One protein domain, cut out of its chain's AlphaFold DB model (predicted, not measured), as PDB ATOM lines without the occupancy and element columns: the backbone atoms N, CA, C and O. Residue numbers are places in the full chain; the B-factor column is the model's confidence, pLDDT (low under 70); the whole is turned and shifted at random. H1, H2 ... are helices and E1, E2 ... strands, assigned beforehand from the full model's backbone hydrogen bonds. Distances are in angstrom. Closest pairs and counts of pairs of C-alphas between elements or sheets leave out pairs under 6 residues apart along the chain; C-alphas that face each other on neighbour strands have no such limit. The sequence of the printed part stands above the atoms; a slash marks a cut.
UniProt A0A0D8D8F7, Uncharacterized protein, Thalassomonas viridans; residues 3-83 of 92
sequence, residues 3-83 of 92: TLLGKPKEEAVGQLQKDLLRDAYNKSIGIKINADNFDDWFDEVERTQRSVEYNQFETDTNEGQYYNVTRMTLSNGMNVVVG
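This is residues 3 to 83 of the 92 residues of an uncharacterized protein of Thalassomonas viridans (UniProt A0A0D8D8F7). A small meander sheet of three antiparallel strands, E1, E2 and E3, makes a wall on one side of the domain, and the helices H2 and H3 lie across from it, running opposite ways. H3 comes near the sheet only with its last residues, 48 to 51, while the short helix H1 sits out beyond H2, away from the sheet. The printed part has 81 residues, with H1, H2, H3, E1, E2 and E3 in that order along the chain, and the sheet order is E1, E2, E3. The class is mixed, helices and strands. The whole is compact, with a radius of gyration of the C-alphas of 12.4 A, and its rounded outline spans 33 by 29 by 24 A.

H1, residues 9 to 12, is close to but not clearly touching H2, residues 17 to 27; their closest C-alphas, of Ala 12 and Leu 20, are 7.1 A apart. H2 and H3, residues 38 to 51, form a helical hairpin that only just touches, with 3 pairs of C-alphas within 8 A. H3 touches H2 with residues 38 to 42 alone, and the closest C-alphas of the two, those of Arg 22 and Phe 38, are 6.9 A apart. The two run opposite ways at a shallow tilt of 33 degrees, only just short of steep. Every O i to N i+4 pair in H2 and H3 is within hydrogen-bond range; H1 is too short for such a pair. H3 is on the sheet but only grazes it, with residues 48 to 51. E1, residues 54 to 60, and E2, residues 66 to 73, form an antiparallel hairpin at 156 degrees, with N 57 and O 69 within hydrogen-bond range at 2.9 A. E2 and E3, residues 79 to 82, form another at 150 degrees, with N 70 and O 82 at 2.7 A. These three strands are a meander, each the antiparallel neighbour of the one before. H1 and H2 are not on the sheet.

H1 begins at C-alpha 9, (-22.037, 40.054, 21.474). H2 is 15.5 A long from first to last C-alpha, and H3 is 19.9 A, ending at C-alpha 51, (-36.291, 18.522, 11.583). E1 is 19.8 A long, E2 22.3 A and E3 10.0 A; E3 ends at C-alpha 82, (-35.312, 35.599, 18.959).

The C-alphas farthest apart, of Glu 63 and Ser 75, are 34.0 A apart. The printed part has no cut. The link from H2 to H3 is short; the others are tight. The mean pLDDT of the printed part is 86.0, and residues 3 and 77 are under 70.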
ATOM      1  N   THR A   3     -26.487  37.834  26.198       65.81
ATOM      2  CA  THR A   3     -26.737  37.359  27.574       65.81
ATOM      3  C   THR A   3     -27.151  35.888  27.677       65.81
ATOM      4  O   THR A   3     -26.772  35.232  28.636       65.81
ATOM      5  N   LEU A   4     -27.858  35.339  26.680       77.06
ATOM      6  CA  LEU A   4     -28.242  33.917  26.638       77.06
ATOM      7  C   LEU A   4     -27.020  32.999  26.495       77.06
ATOM      8  O   LEU A   4     -27.083  31.837  26.861       77.06
ATOM      9  N   LEU A   5     -25.902  33.513  25.983       80.50
ATOM     10  CA  LEU A   5     -24.636  32.786  25.867       80.50
ATOM     11  C   LEU A   5     -23.667  33.118  27.012       80.50
ATOM     12  O   LEU A   5     -22.524  32.674  26.989       80.50
ATOM     13  N   GLY A   6     -24.091  33.945  27.976       79.00
ATOM     14  CA  GLY A   6     -23.234  34.407  29.069       79.00
ATOM     15  C   GLY A   6     -22.047  35.260  28.606       79.00
ATOM     16  O   GLY A   6     -21.073  35.389  29.343       79.00
ATOM     17  N   LYS A   7     -22.091  35.821  27.386       81.81
ATOM     18  CA  LYS A   7     -20.979  36.575  26.781       81.81
ATOM     19  C   LYS A   7     -21.430  37.872  26.114       81.81
ATOM     20  O   LYS A   7     -22.574  37.963  25.664       81.81
ATOM     21  N   PRO A   8     -20.539  38.870  25.981       83.19
ATOM     22  CA  PRO A   8     -20.758  40.010  25.098       83.19
ATOM     23  C   PRO A   8     -20.968  39.570  23.644       83.19
ATOM     24  O   PRO A   8     -20.462  38.538  23.200       83.19
ATOM     25  N   LYS A   9     -21.719  40.367  22.877       82.06
ATOM     26  CA  LYS A   9     -22.037  40.054  21.474       82.06
ATOM     27  C   LYS A   9     -20.764  39.967  20.637       82.06
ATOM     28  O   LYS A   9     -20.654  39.105  19.774       82.06
ATOM     29  N   GLU A  10     -19.832  40.867  20.900       84.62
ATOM     30  CA  GLU A  10     -18.573  41.053  20.186       84.62
ATOM     31  C   GLU A  10     -17.683  39.816  20.309       84.62
ATOM     32  O   GLU A  10     -17.011  39.451  19.352       84.62
ATOM     33  N   GLU A  11     -17.742  39.137  21.456       84.75
ATOM     34  CA  GLU A  11     -17.030  37.882  21.676       84.75
ATOM     35  C   GLU A  11     -17.723  36.704  20.993       84.75
ATOM     36  O   GLU A  11     -17.052  35.770  20.574       84.75
ATOM     37  N   ALA A  12     -19.051  36.721  20.861       84.12
ATOM     38  CA  ALA A  12     -19.803  35.612  20.275       84.12
ATOM     39  C   ALA A  12     -19.782  35.595  18.734       84.12
ATOM     40  O   ALA A  12     -19.969  34.544  18.118       84.12
ATOM     41  N   VAL A  13     -19.588  36.750  18.091       85.12
ATOM     42  CA  VAL A  13     -19.587  36.858  16.626       85.12
ATOM     43  C   VAL A  13     -18.399  36.101  16.026       85.12
ATOM     44  O   VAL A  13     -17.259  36.271  16.442       85.12
ATOM     45  N   GLY A  14     -18.672  35.285  15.004       83.62
ATOM     46  CA  GLY A  14     -17.657  34.505  14.287       83.62
ATOM     47  C   GLY A  14     -17.330  33.147  14.914       83.62
ATOM     48  O   GLY A  14     -16.624  32.361  14.288       83.62
ATOM     49  N   GLN A  15     -17.868  32.840  16.097       86.25
ATOM     50  CA  GLN A  15     -17.736  31.521  16.714       86.25
ATOM     51  C   GLN A  15     -18.840  30.563  16.254       86.25
ATOM     52  O   GLN A  15     -19.954  30.977  15.921       86.25
ATOM     53  N   LEU A  16     -18.540  29.262  16.272       87.88
ATOM     54  CA  LEU A  16     -19.543  28.233  16.025       87.88
ATOM     55  C   LEU A  16     -20.506  28.139  17.209       87.88
ATOM     56  O   LEU A  16     -20.113  28.226  18.372       87.88
ATOM     57  N   GLN A  17     -21.781  27.882  16.914       86.00
ATOM     58  CA  GLN A  17     -22.807  27.699  17.941       86.00
ATOM     59  C   GLN A  17     -22.440  26.584  18.933       86.00
ATOM     60  O   GLN A  17     -22.633  26.762  20.135       86.00
ATOM     61  N   LYS A  18     -21.901  25.457  18.442       91.00
ATOM     62  CA  LYS A  18     -21.482  24.322  19.282       91.00
ATOM     63  C   LYS A  18     -20.448  24.750  20.321       91.00
ATOM     64  O   LYS A  18     -20.580  24.389  21.485       91.00
ATOM     65  N   ASP A  19     -19.469  25.555  19.919       92.62
ATOM     66  CA  ASP A  19     -18.386  26.001  20.799       92.62
ATOM     67  C   ASP A  19     -18.894  26.981  21.858       92.62
ATOM     68  O   ASP A  19     -18.579  26.842  23.038       92.62
ATOM     69  N   LEU A  20     -19.759  27.920  21.457       90.31
ATOM     70  CA  LEU A  20     -20.391  28.870  22.376       90.31
ATOM     71  C   LEU A  20     -21.233  28.158  23.441       90.31
ATOM     72  O   LEU A  20     -21.146  28.489  24.622       90.31
ATOM     73  N   LEU A  21     -22.028  27.164  23.035       91.44
ATOM     74  CA  LEU A  21     -22.851  26.379  23.957       91.44
ATOM     75  C   LEU A  21     -22.008  25.436  24.823       91.44
ATOM     76  O   LEU A  21     -22.340  25.244  25.990       91.44
ATOM     77  N   ARG A  22     -20.902  24.892  24.295       95.06
ATOM     78  CA  ARG A  22     -19.967  24.075  25.081       95.06
ATOM     79  C   ARG A  22     -19.298  24.908  26.165       95.06
ATOM     80  O   ARG A  22     -19.166  24.443  27.292       95.06
ATOM     81  N   ASP A  23     -18.894  26.136  25.845       93.00
ATOM     82  CA  ASP A  23     -18.311  27.046  26.832       93.00
ATOM     83  C   ASP A  23     -19.332  27.421  27.915       93.00
ATOM     84  O   ASP A  23     -19.005  27.383  29.101       93.00
ATOM     85  N   ALA A  24     -20.578  27.710  27.517       91.69
ATOM     86  CA  ALA A  24     -21.682  27.971  28.439       91.69
ATOM     87  C   ALA A  24     -21.949  26.783  29.381       91.69
ATOM     88  O   ALA A  24     -22.047  26.976  30.593       91.69
ATOM     89  N   TYR A  25     -21.975  25.559  28.842       93.94
ATOM     90  CA  TYR A  25     -22.117  24.320  29.610       93.94
ATOM     91  C   TYR A  25     -20.972  24.133  30.613       93.94
ATOM     92  O   TYR A  25     -21.205  24.032  31.816       93.94
ATOM     93  N   ASN A  26     -19.725  24.177  30.134       94.50
ATOM     94  CA  ASN A  26     -18.536  23.933  30.955       94.50
ATOM     95  C   ASN A  26     -18.359  24.962  32.079       94.50
ATOM     96  O   ASN A  26     -17.816  24.637  33.132       94.50
ATOM     97  N   LYS A  27     -18.772  26.212  31.846       93.12
ATOM     98  CA  LYS A  27     -18.620  27.313  32.808       93.12
ATOM     99  C   LYS A  27     -19.880  27.590  33.617       93.12
ATOM    100  O   LYS A  27     -19.816  28.411  34.526       93.12
ATOM    101  N   SER A  28     -20.996  26.931  33.301       92.44
ATOM    102  CA  SER A  28     -22.302  27.193  33.916       92.44
ATOM    103  C   SER A  28     -22.693  28.679  33.853       92.44
ATOM    104  O   SER A  28     -23.085  29.273  34.854       92.44
ATOM    105  N   ILE A  29     -22.567  29.285  32.669       91.25
ATOM    106  CA  ILE A  29     -22.923  30.693  32.407       91.25
ATOM    107  C   ILE A  29     -23.990  30.788  31.320       91.25
ATOM    108  O   ILE A  29     -24.029  29.952  30.417       91.25
ATOM    109  N   GLY A  30     -24.838  31.817  31.366       90.06
ATOM    110  CA  GLY A  30     -25.890  31.993  30.365       90.06
ATOM    111  C   GLY A  30     -26.862  30.815  30.371       90.06
ATOM    112  O   GLY A  30     -27.268  30.364  31.440       90.06
ATOM    113  N   ILE A  31     -27.254  30.321  29.193       89.88
ATOM    114  CA  ILE A  31     -28.259  29.263  29.042       89.88
ATOM    115  C   ILE A  31     -27.956  28.052  29.927       89.88
ATOM    116  O   ILE A  31     -26.848  27.510  29.941       89.88
ATOM    117  N   LYS A  32     -28.969  27.622  30.676       91.75
ATOM    118  CA  LYS A  32     -28.869  26.452  31.533       91.75
ATOM    119  C   LYS A  32     -29.065  25.197  30.693       91.75
ATOM    120  O   LYS A  32     -30.115  24.993  30.089       91.75
ATOM    121  N   ILE A  33     -28.047  24.347  30.664       92.00
ATOM    122  CA  ILE A  33     -28.072  23.077  29.941       92.00
ATOM    123  C   ILE A  33     -28.054  21.957  30.980       92.00
ATOM    124  O   ILE A  33     -27.017  21.648  31.561       92.00
ATOM    125  N   ASN A  34     -29.223  21.368  31.228       88.88
ATOM    126  CA  ASN A  34     -29.388  20.260  32.169       88.88
ATOM    127  C   ASN A  34     -29.161  18.930  31.440       88.88
ATOM    128  O   ASN A  34     -30.117  18.265  31.044       88.88
ATOM    129  N   ALA A  35     -27.896  18.582  31.220       92.56
ATOM    130  CA  ALA A  35     -27.503  17.326  30.596       92.56
ATOM    131  C   ALA A  35     -26.236  16.768  31.249       92.56
ATOM    132  O   ALA A  35     -25.311  17.521  31.559       92.56
ATOM    133  N   ASP A  36     -26.169  15.447  31.400       93.12
ATOM    134  CA  ASP A  36     -24.981  14.765  31.932       93.12
ATOM    135  C   ASP A  36     -23.832  14.727  30.911       93.12
ATOM    136  O   ASP A  36     -22.661  14.667  31.282       93.12
ATOM    137  N   ASN A  37     -24.168  14.785  29.619       95.56
ATOM    138  CA  ASN A  37     -23.224  14.811  28.512       95.56
ATOM    139  C   ASN A  37     -23.618  15.898  27.505       95.56
ATOM    140  O   ASN A  37     -24.717  15.884  26.947       95.56
ATOM    141  N   PHE A  38     -22.701  16.834  27.260       95.38
ATOM    142  CA  PHE A  38     -22.905  17.927  26.316       95.38
ATOM    143  C   PHE A  38     -23.047  17.461  24.865       95.38
ATOM    144  O   PHE A  38     -23.849  18.027  24.128       95.38
ATOM    145  N   ASP A  39     -22.248  16.483  24.433       95.62
ATOM    146  CA  ASP A  39     -22.223  16.061  23.032       95.62
ATOM    147  C   ASP A  39     -23.530  15.362  22.646       95.62
ATOM    148  O   ASP A  39     -24.148  15.757  21.661       95.62
ATOM    149  N   ASP A  40     -24.023  14.453  23.491       96.25
ATOM    150  CA  ASP A  40     -25.319  13.791  23.285       96.25
ATOM    151  C   ASP A  40     -26.471  14.812  23.259       96.25
ATOM    152  O   ASP A  40     -27.366  14.756  22.412       96.25
ATOM    153  N   TRP A  41     -26.432  15.799  24.162       94.75
ATOM    154  CA  TRP A  41     -27.409  16.887  24.185       94.75
ATOM    155  C   TRP A  41     -27.357  17.741  22.914       94.75
ATOM    156  O   TRP A  41     -28.398  18.091  22.354       94.75
ATOM    157  N   PHE A  42     -26.157  18.084  22.443       93.94
ATOM    158  CA  PHE A  42     -25.997  18.928  21.266       93.94
ATOM    159  C   PHE A  42     -26.433  18.209  19.984       93.94
ATOM    160  O   PHE A  42     -27.062  18.836  19.130       93.94
ATOM    161  N   ASP A  43     -26.179  16.906  19.873       93.75
ATOM    162  CA  ASP A  43     -26.627  16.098  18.738       93.75
ATOM    163  C   ASP A  43     -28.166  16.070  18.647       93.75
ATOM    164  O   ASP A  43     -28.737  16.236  17.564       93.75
ATOM    165  N   GLU A  44     -28.864  15.972  19.783       90.88
ATOM    166  CA  GLU A  44     -30.327  16.085  19.840       90.88
ATOM    167  C   GLU A  44     -30.832  17.489  19.473       90.88
ATOM    168  O   GLU A  44     -31.837  17.642  18.761       90.88
ATOM    169  N   VAL A  45     -30.119  18.533  19.907       87.62
ATOM    170  CA  VAL A  45     -30.401  19.917  19.513       87.62
ATOM    171  C   VAL A  45     -30.240  20.087  18.003       87.62
ATOM    172  O   VAL A  45     -31.140  20.640  17.372       87.62
ATOM    173  N   GLU A  46     -29.157  19.594  17.398       88.00
ATOM    174  CA  GLU A  46     -28.945  19.646  15.946       88.00
ATOM    175  C   GLU A  46     -30.010  18.858  15.181       88.00
ATOM    176  O   GLU A  46     -30.554  19.353  14.190       88.00
ATOM    177  N   ARG A  47     -30.353  17.653  15.645       88.19
ATOM    178  CA  ARG A  47     -31.395  16.821  15.033       88.19
ATOM    179  C   ARG A  47     -32.736  17.548  15.025       88.19
ATOM    180  O   ARG A  47     -33.382  17.639  13.981       88.19
ATOM    181  N   THR A  48     -33.107  18.138  16.160       84.31
ATOM    182  CA  THR A  48     -34.314  18.966  16.297       84.31
ATOM    183  C   THR A  48     -34.219  20.237  15.453       84.31
ATOM    184  O   THR A  48     -35.221  20.748  14.953       84.31
ATOM    185  N   GLN A  49     -33.021  20.793  15.282       81.50
ATOM    186  CA  GLN A  49     -32.812  21.958  14.431       81.50
ATOM    187  C   GLN A  49     -33.076  21.667  12.959       81.50
ATOM    188  O   GLN A  49     -33.733  22.458  12.290       81.50
ATOM    189  N   ARG A  50     -32.633  20.506  12.483       81.56
ATOM    190  CA  ARG A  50     -32.810  20.077  11.093       81.56
ATOM    191  C   ARG A  50     -34.222  19.583  10.789       81.56
ATOM    192  O   ARG A  50     -34.623  19.608   9.631       81.56
ATOM    193  N   SER A  51     -34.970  19.123  11.793       82.69
ATOM    194  CA  SER A  51     -36.291  18.522  11.583       82.69
ATOM    195  C   SER A  51     -37.449  19.519  11.525       82.69
ATOM    196  O   SER A  51     -38.538  19.127  11.114       82.69
ATOM    197  N   VAL A  52     -37.264  20.771  11.965       80.38
ATOM    198  CA  VAL A  52     -38.329  21.791  11.954       80.38
ATOM    199  C   VAL A  52     -37.803  23.156  11.507       80.38
ATOM    200  O   VAL A  52     -36.814  23.661  12.037       80.38
ATOM    201  N   GLU A  53     -38.500  23.784  10.561       82.81
ATOM    202  CA  GLU A  53     -38.170  25.133  10.072       82.81
ATOM    203  C   GLU A  53     -38.457  26.217  11.118       82.81
ATOM    204  O   GLU A  53     -37.799  27.253  11.153       82.81
ATOM    205  N   TYR A  54     -39.421  25.969  12.001       85.88
ATOM    206  CA  TYR A  54     -39.836  26.878  13.059       85.88
ATOM    207  C   TYR A  54     -39.966  26.110  14.373       85.88
ATOM    208  O   TYR A  54     -40.563  25.035  14.411       85.88
ATOM    209  N   ASN A  55     -39.425  26.667  15.454       85.38
ATOM    210  CA  ASN A  55     -39.587  26.125  16.798       85.38
ATOM    211  C   ASN A  55     -39.739  27.252  17.822       85.38
ATOM    212  O   ASN A  55     -39.065  28.276  17.720       85.38
ATOM    213  N   GLN A  56     -40.562  27.043  18.842       86.31
ATOM    214  CA  GLN A  56     -40.667  27.938  19.987       86.31
ATOM    215  C   GLN A  56     -40.555  27.126  21.272       86.31
ATOM    216  O   GLN A  56     -41.261  26.137  21.445       86.31
ATOM    217  N   PHE A  57     -39.657  27.530  22.163       85.75
ATOM    218  CA  PHE A  57     -39.393  26.821  23.407       85.75
ATOM    219  C   PHE A  57     -38.978  27.783  24.512       85.75
ATOM    220  O   PHE A  57     -38.436  28.860  24.266       85.75
ATOM    221  N   GLU A  58     -39.228  27.389  25.750       88.06
ATOM    222  CA  GLU A  58     -38.789  28.144  26.914       88.06
ATOM    223  C   GLU A  58     -37.414  27.657  27.370       88.06
ATOM    224  O   GLU A  58     -37.108  26.469  27.292       88.06
ATOM    225  N   THR A  59     -36.594  28.576  27.866       87.75
ATOM    226  CA  THR A  59     -35.307  28.250  28.484       87.75
ATOM    227  C   THR A  59     -35.022  29.200  29.635       87.75
ATOM    228  O   THR A  59     -35.455  30.356  29.624       87.75
ATOM    229  N   ASP A  60     -34.276  28.719  30.617       89.81
ATOM    230  CA  ASP A  60     -33.707  29.516  31.691       89.81
ATOM    231  C   ASP A  60     -32.190  29.676  31.529       89.81
ATOM    232  O   ASP A  60     -31.546  29.016  30.704       89.81
ATOM    233  N   THR A  61     -31.627  30.607  32.291       90.12
ATOM    234  CA  THR A  61     -30.186  30.800  32.429       90.12
ATOM    235  C   THR A  61     -29.723  30.410  33.827       90.12
ATOM    236  O   THR A  61     -30.517  30.353  34.769       90.12
ATOM    237  N   ASN A  62     -28.423  30.173  33.986       89.00
ATOM    238  CA  ASN A  62     -27.804  29.905  35.284       89.00
ATOM    239  C   ASN A  62     -27.967  31.086  36.264       89.00
ATOM    240  O   ASN A  62     -27.949  30.893  37.475       89.00
ATOM    241  N   GLU A  63     -28.208  32.298  35.754       86.19
ATOM    242  CA  GLU A  63     -28.495  33.513  36.525       86.19
ATOM    243  C   GLU A  63     -29.991  33.686  36.869       86.19
ATOM    244  O   GLU A  63     -30.386  34.710  37.427       86.19
ATOM    245  N   GLY A  64     -30.840  32.704  36.539       85.38
ATOM    246  CA  GLY A  64     -32.267  32.699  36.881       85.38
ATOM    247  C   GLY A  64     -33.147  33.553  35.966       85.38
ATOM    248  O   GLY A  64     -34.267  33.906  36.340       85.38
ATOM    249  N   GLN A  65     -32.664  33.908  34.773       86.31
ATOM    250  CA  GLN A  65     -33.457  34.625  33.776       86.31
ATOM    251  C   GLN A  65     -34.215  33.637  32.891       86.31
ATOM    252  O   GLN A  65     -33.637  32.670  32.408       86.31
ATOM    253  N   TYR A  66     -35.494  33.905  32.628       86.06
ATOM    254  CA  TYR A  66     -36.323  33.084  31.745       86.06
ATOM    255  C   TYR A  66     -36.529  33.761  30.394       86.06
ATOM    256  O   TYR A  66     -36.774  34.967  30.316       86.06
ATOM    257  N   TYR A  67     -36.490  32.965  29.332       85.50
ATOM    258  CA  TYR A  67     -36.671  33.399  27.955       85.50
ATOM    259  C   TYR A  67     -37.695  32.509  27.255       85.50
ATOM    260  O   TYR A  67     -37.680  31.288  27.405       85.50
ATOM    261  N   ASN A  68     -38.555  33.124  26.443       86.62
ATOM    262  CA  ASN A  68     -39.322  32.402  25.431       86.62
ATOM    263  C   ASN A  68     -38.586  32.559  24.104       86.62
ATOM    264  O   ASN A  68     -38.558  33.655  23.554       86.62
ATOM    265  N   VAL A  69     -37.947  31.500  23.628       86.19
ATOM    266  CA  VAL A  69     -37.086  31.518  22.451       86.19
ATOM    267  C   VAL A  69     -37.855  31.007  21.243       86.19
ATOM    268  O   VAL A  69     -38.271  29.857  21.184       86.19
ATOM    269  N   THR A  70     -37.980  31.856  20.236       85.56
ATOM    270  CA  THR A  70     -38.380  31.490  18.883       85.56
ATOM    271  C   THR A  70     -37.134  31.274  18.029       85.56
ATOM    272  O   THR A  70     -36.278  32.152  17.918       85.56
ATOM    273  N   ARG A  71     -37.046  30.113  17.387       85.19
ATOM    274  CA  ARG A  71     -36.035  29.763  16.393       85.19
ATOM    275  C   ARG A  71     -36.691  29.597  15.029       85.19
ATOM    276  O   ARG A  71     -37.711  28.924  14.914       85.19
ATOM    277  N   MET A  72     -36.052  30.135  14.000       85.50
ATOM    278  CA  MET A  72     -36.393  29.881  12.604       85.50
ATOM    279  C   MET A  72     -35.146  29.448  11.842       85.50
ATOM    280  O   MET A  72     -34.104  30.090  11.961       85.50
ATOM    281  N   THR A  73     -35.252  28.393  11.052       80.81
ATOM    282  CA  THR A  73     -34.208  27.950  10.129       80.81
ATOM    283  C   THR A  73     -34.591  28.438   8.738       80.81
ATOM    284  O   THR A  73     -35.619  28.053   8.190       80.81
ATOM    285  N   LEU A  74     -33.799  29.358   8.192       79.38
ATOM    286  CA  LEU A  74     -34.021  29.940   6.873       79.38
ATOM    287  C   LEU A  74     -33.647  28.937   5.774       79.38
ATOM    288  O   LEU A  74     -32.854  28.021   5.991       79.38
ATOM    289  N   SER A  75     -34.148  29.155   4.556       77.75
ATOM    290  CA  SER A  75     -33.888  28.288   3.395       77.75
ATOM    291  C   SER A  75     -32.407  28.160   3.014       77.75
ATOM    292  O   SER A  75     -32.020  27.200   2.355       77.75
ATOM    293  N   ASN A  76     -31.563  29.101   3.446       77.44
ATOM    294  CA  ASN A  76     -30.109  29.058   3.274       77.44
ATOM    295  C   ASN A  76     -29.372  28.320   4.414       77.44
ATOM    296  O   ASN A  76     -28.146  28.378   4.482       77.44
ATOM    297  N   GLY A  77     -30.101  27.674   5.330       69.56
ATOM    298  CA  GLY A  77     -29.553  26.936   6.469       69.56
ATOM    299  C   GLY A  77     -29.171  27.800   7.675       69.56
ATOM    300  O   GLY A  77     -28.688  27.266   8.671       69.56
ATOM    301  N   MET A  78     -29.380  29.121   7.630       73.38
ATOM    302  CA  MET A  78     -29.105  29.995   8.773       73.38
ATOM    303  C   MET A  78     -30.195  29.885   9.841       73.38
ATOM    304  O   MET A  78     -31.383  29.962   9.537       73.38
ATOM    305  N   ASN A  79     -29.791  29.804  11.110       74.19
ATOM    306  CA  ASN A  79     -30.706  29.863  12.248       74.19
ATOM    307  C   ASN A  79     -30.859  31.307  12.755       74.19
ATOM    308  O   ASN A  79     -29.885  31.949  13.141       74.19
ATOM    309  N   VAL A  80     -32.095  31.801  12.808       71.12
ATOM    310  CA  VAL A  80     -32.479  33.049  13.476       71.12
ATOM    311  C   VAL A  80     -33.086  32.698  14.827       71.12
ATOM    312  O   VAL A  80     -34.047  31.936  14.895       71.12
ATOM    313  N   VAL A  81     -32.534  33.259  15.901       75.56
ATOM    314  CA  VAL A  81     -32.997  33.028  17.276       75.56
ATOM    315  C   VAL A  81     -33.444  34.357  17.876       75.56
ATOM    316  O   VAL A  81     -32.656  35.300  17.947       75.56
ATOM    317  N   VAL A  82     -34.701  34.433  18.310       74.50
ATOM    318  CA  VAL A  82     -35.312  35.599  18.959       74.50
ATOM    319  C   VAL A  82     -35.863  35.173  20.310       74.50
ATOM    320  O   VAL A  82     -36.657  34.249  20.374       74.50
ATOM    321  N   GLY A  83     -35.472  35.842  21.392       74.69
ATOM    322  CA  GLY A  83     -35.952  35.510  22.730       74.69
ATOM    323  C   GLY A  83     -36.194  36.744  23.590       74.69
ATOM    324  O   GLY A  83     -35.218  37.297  24.106       74.69
TER     325      GLY A  83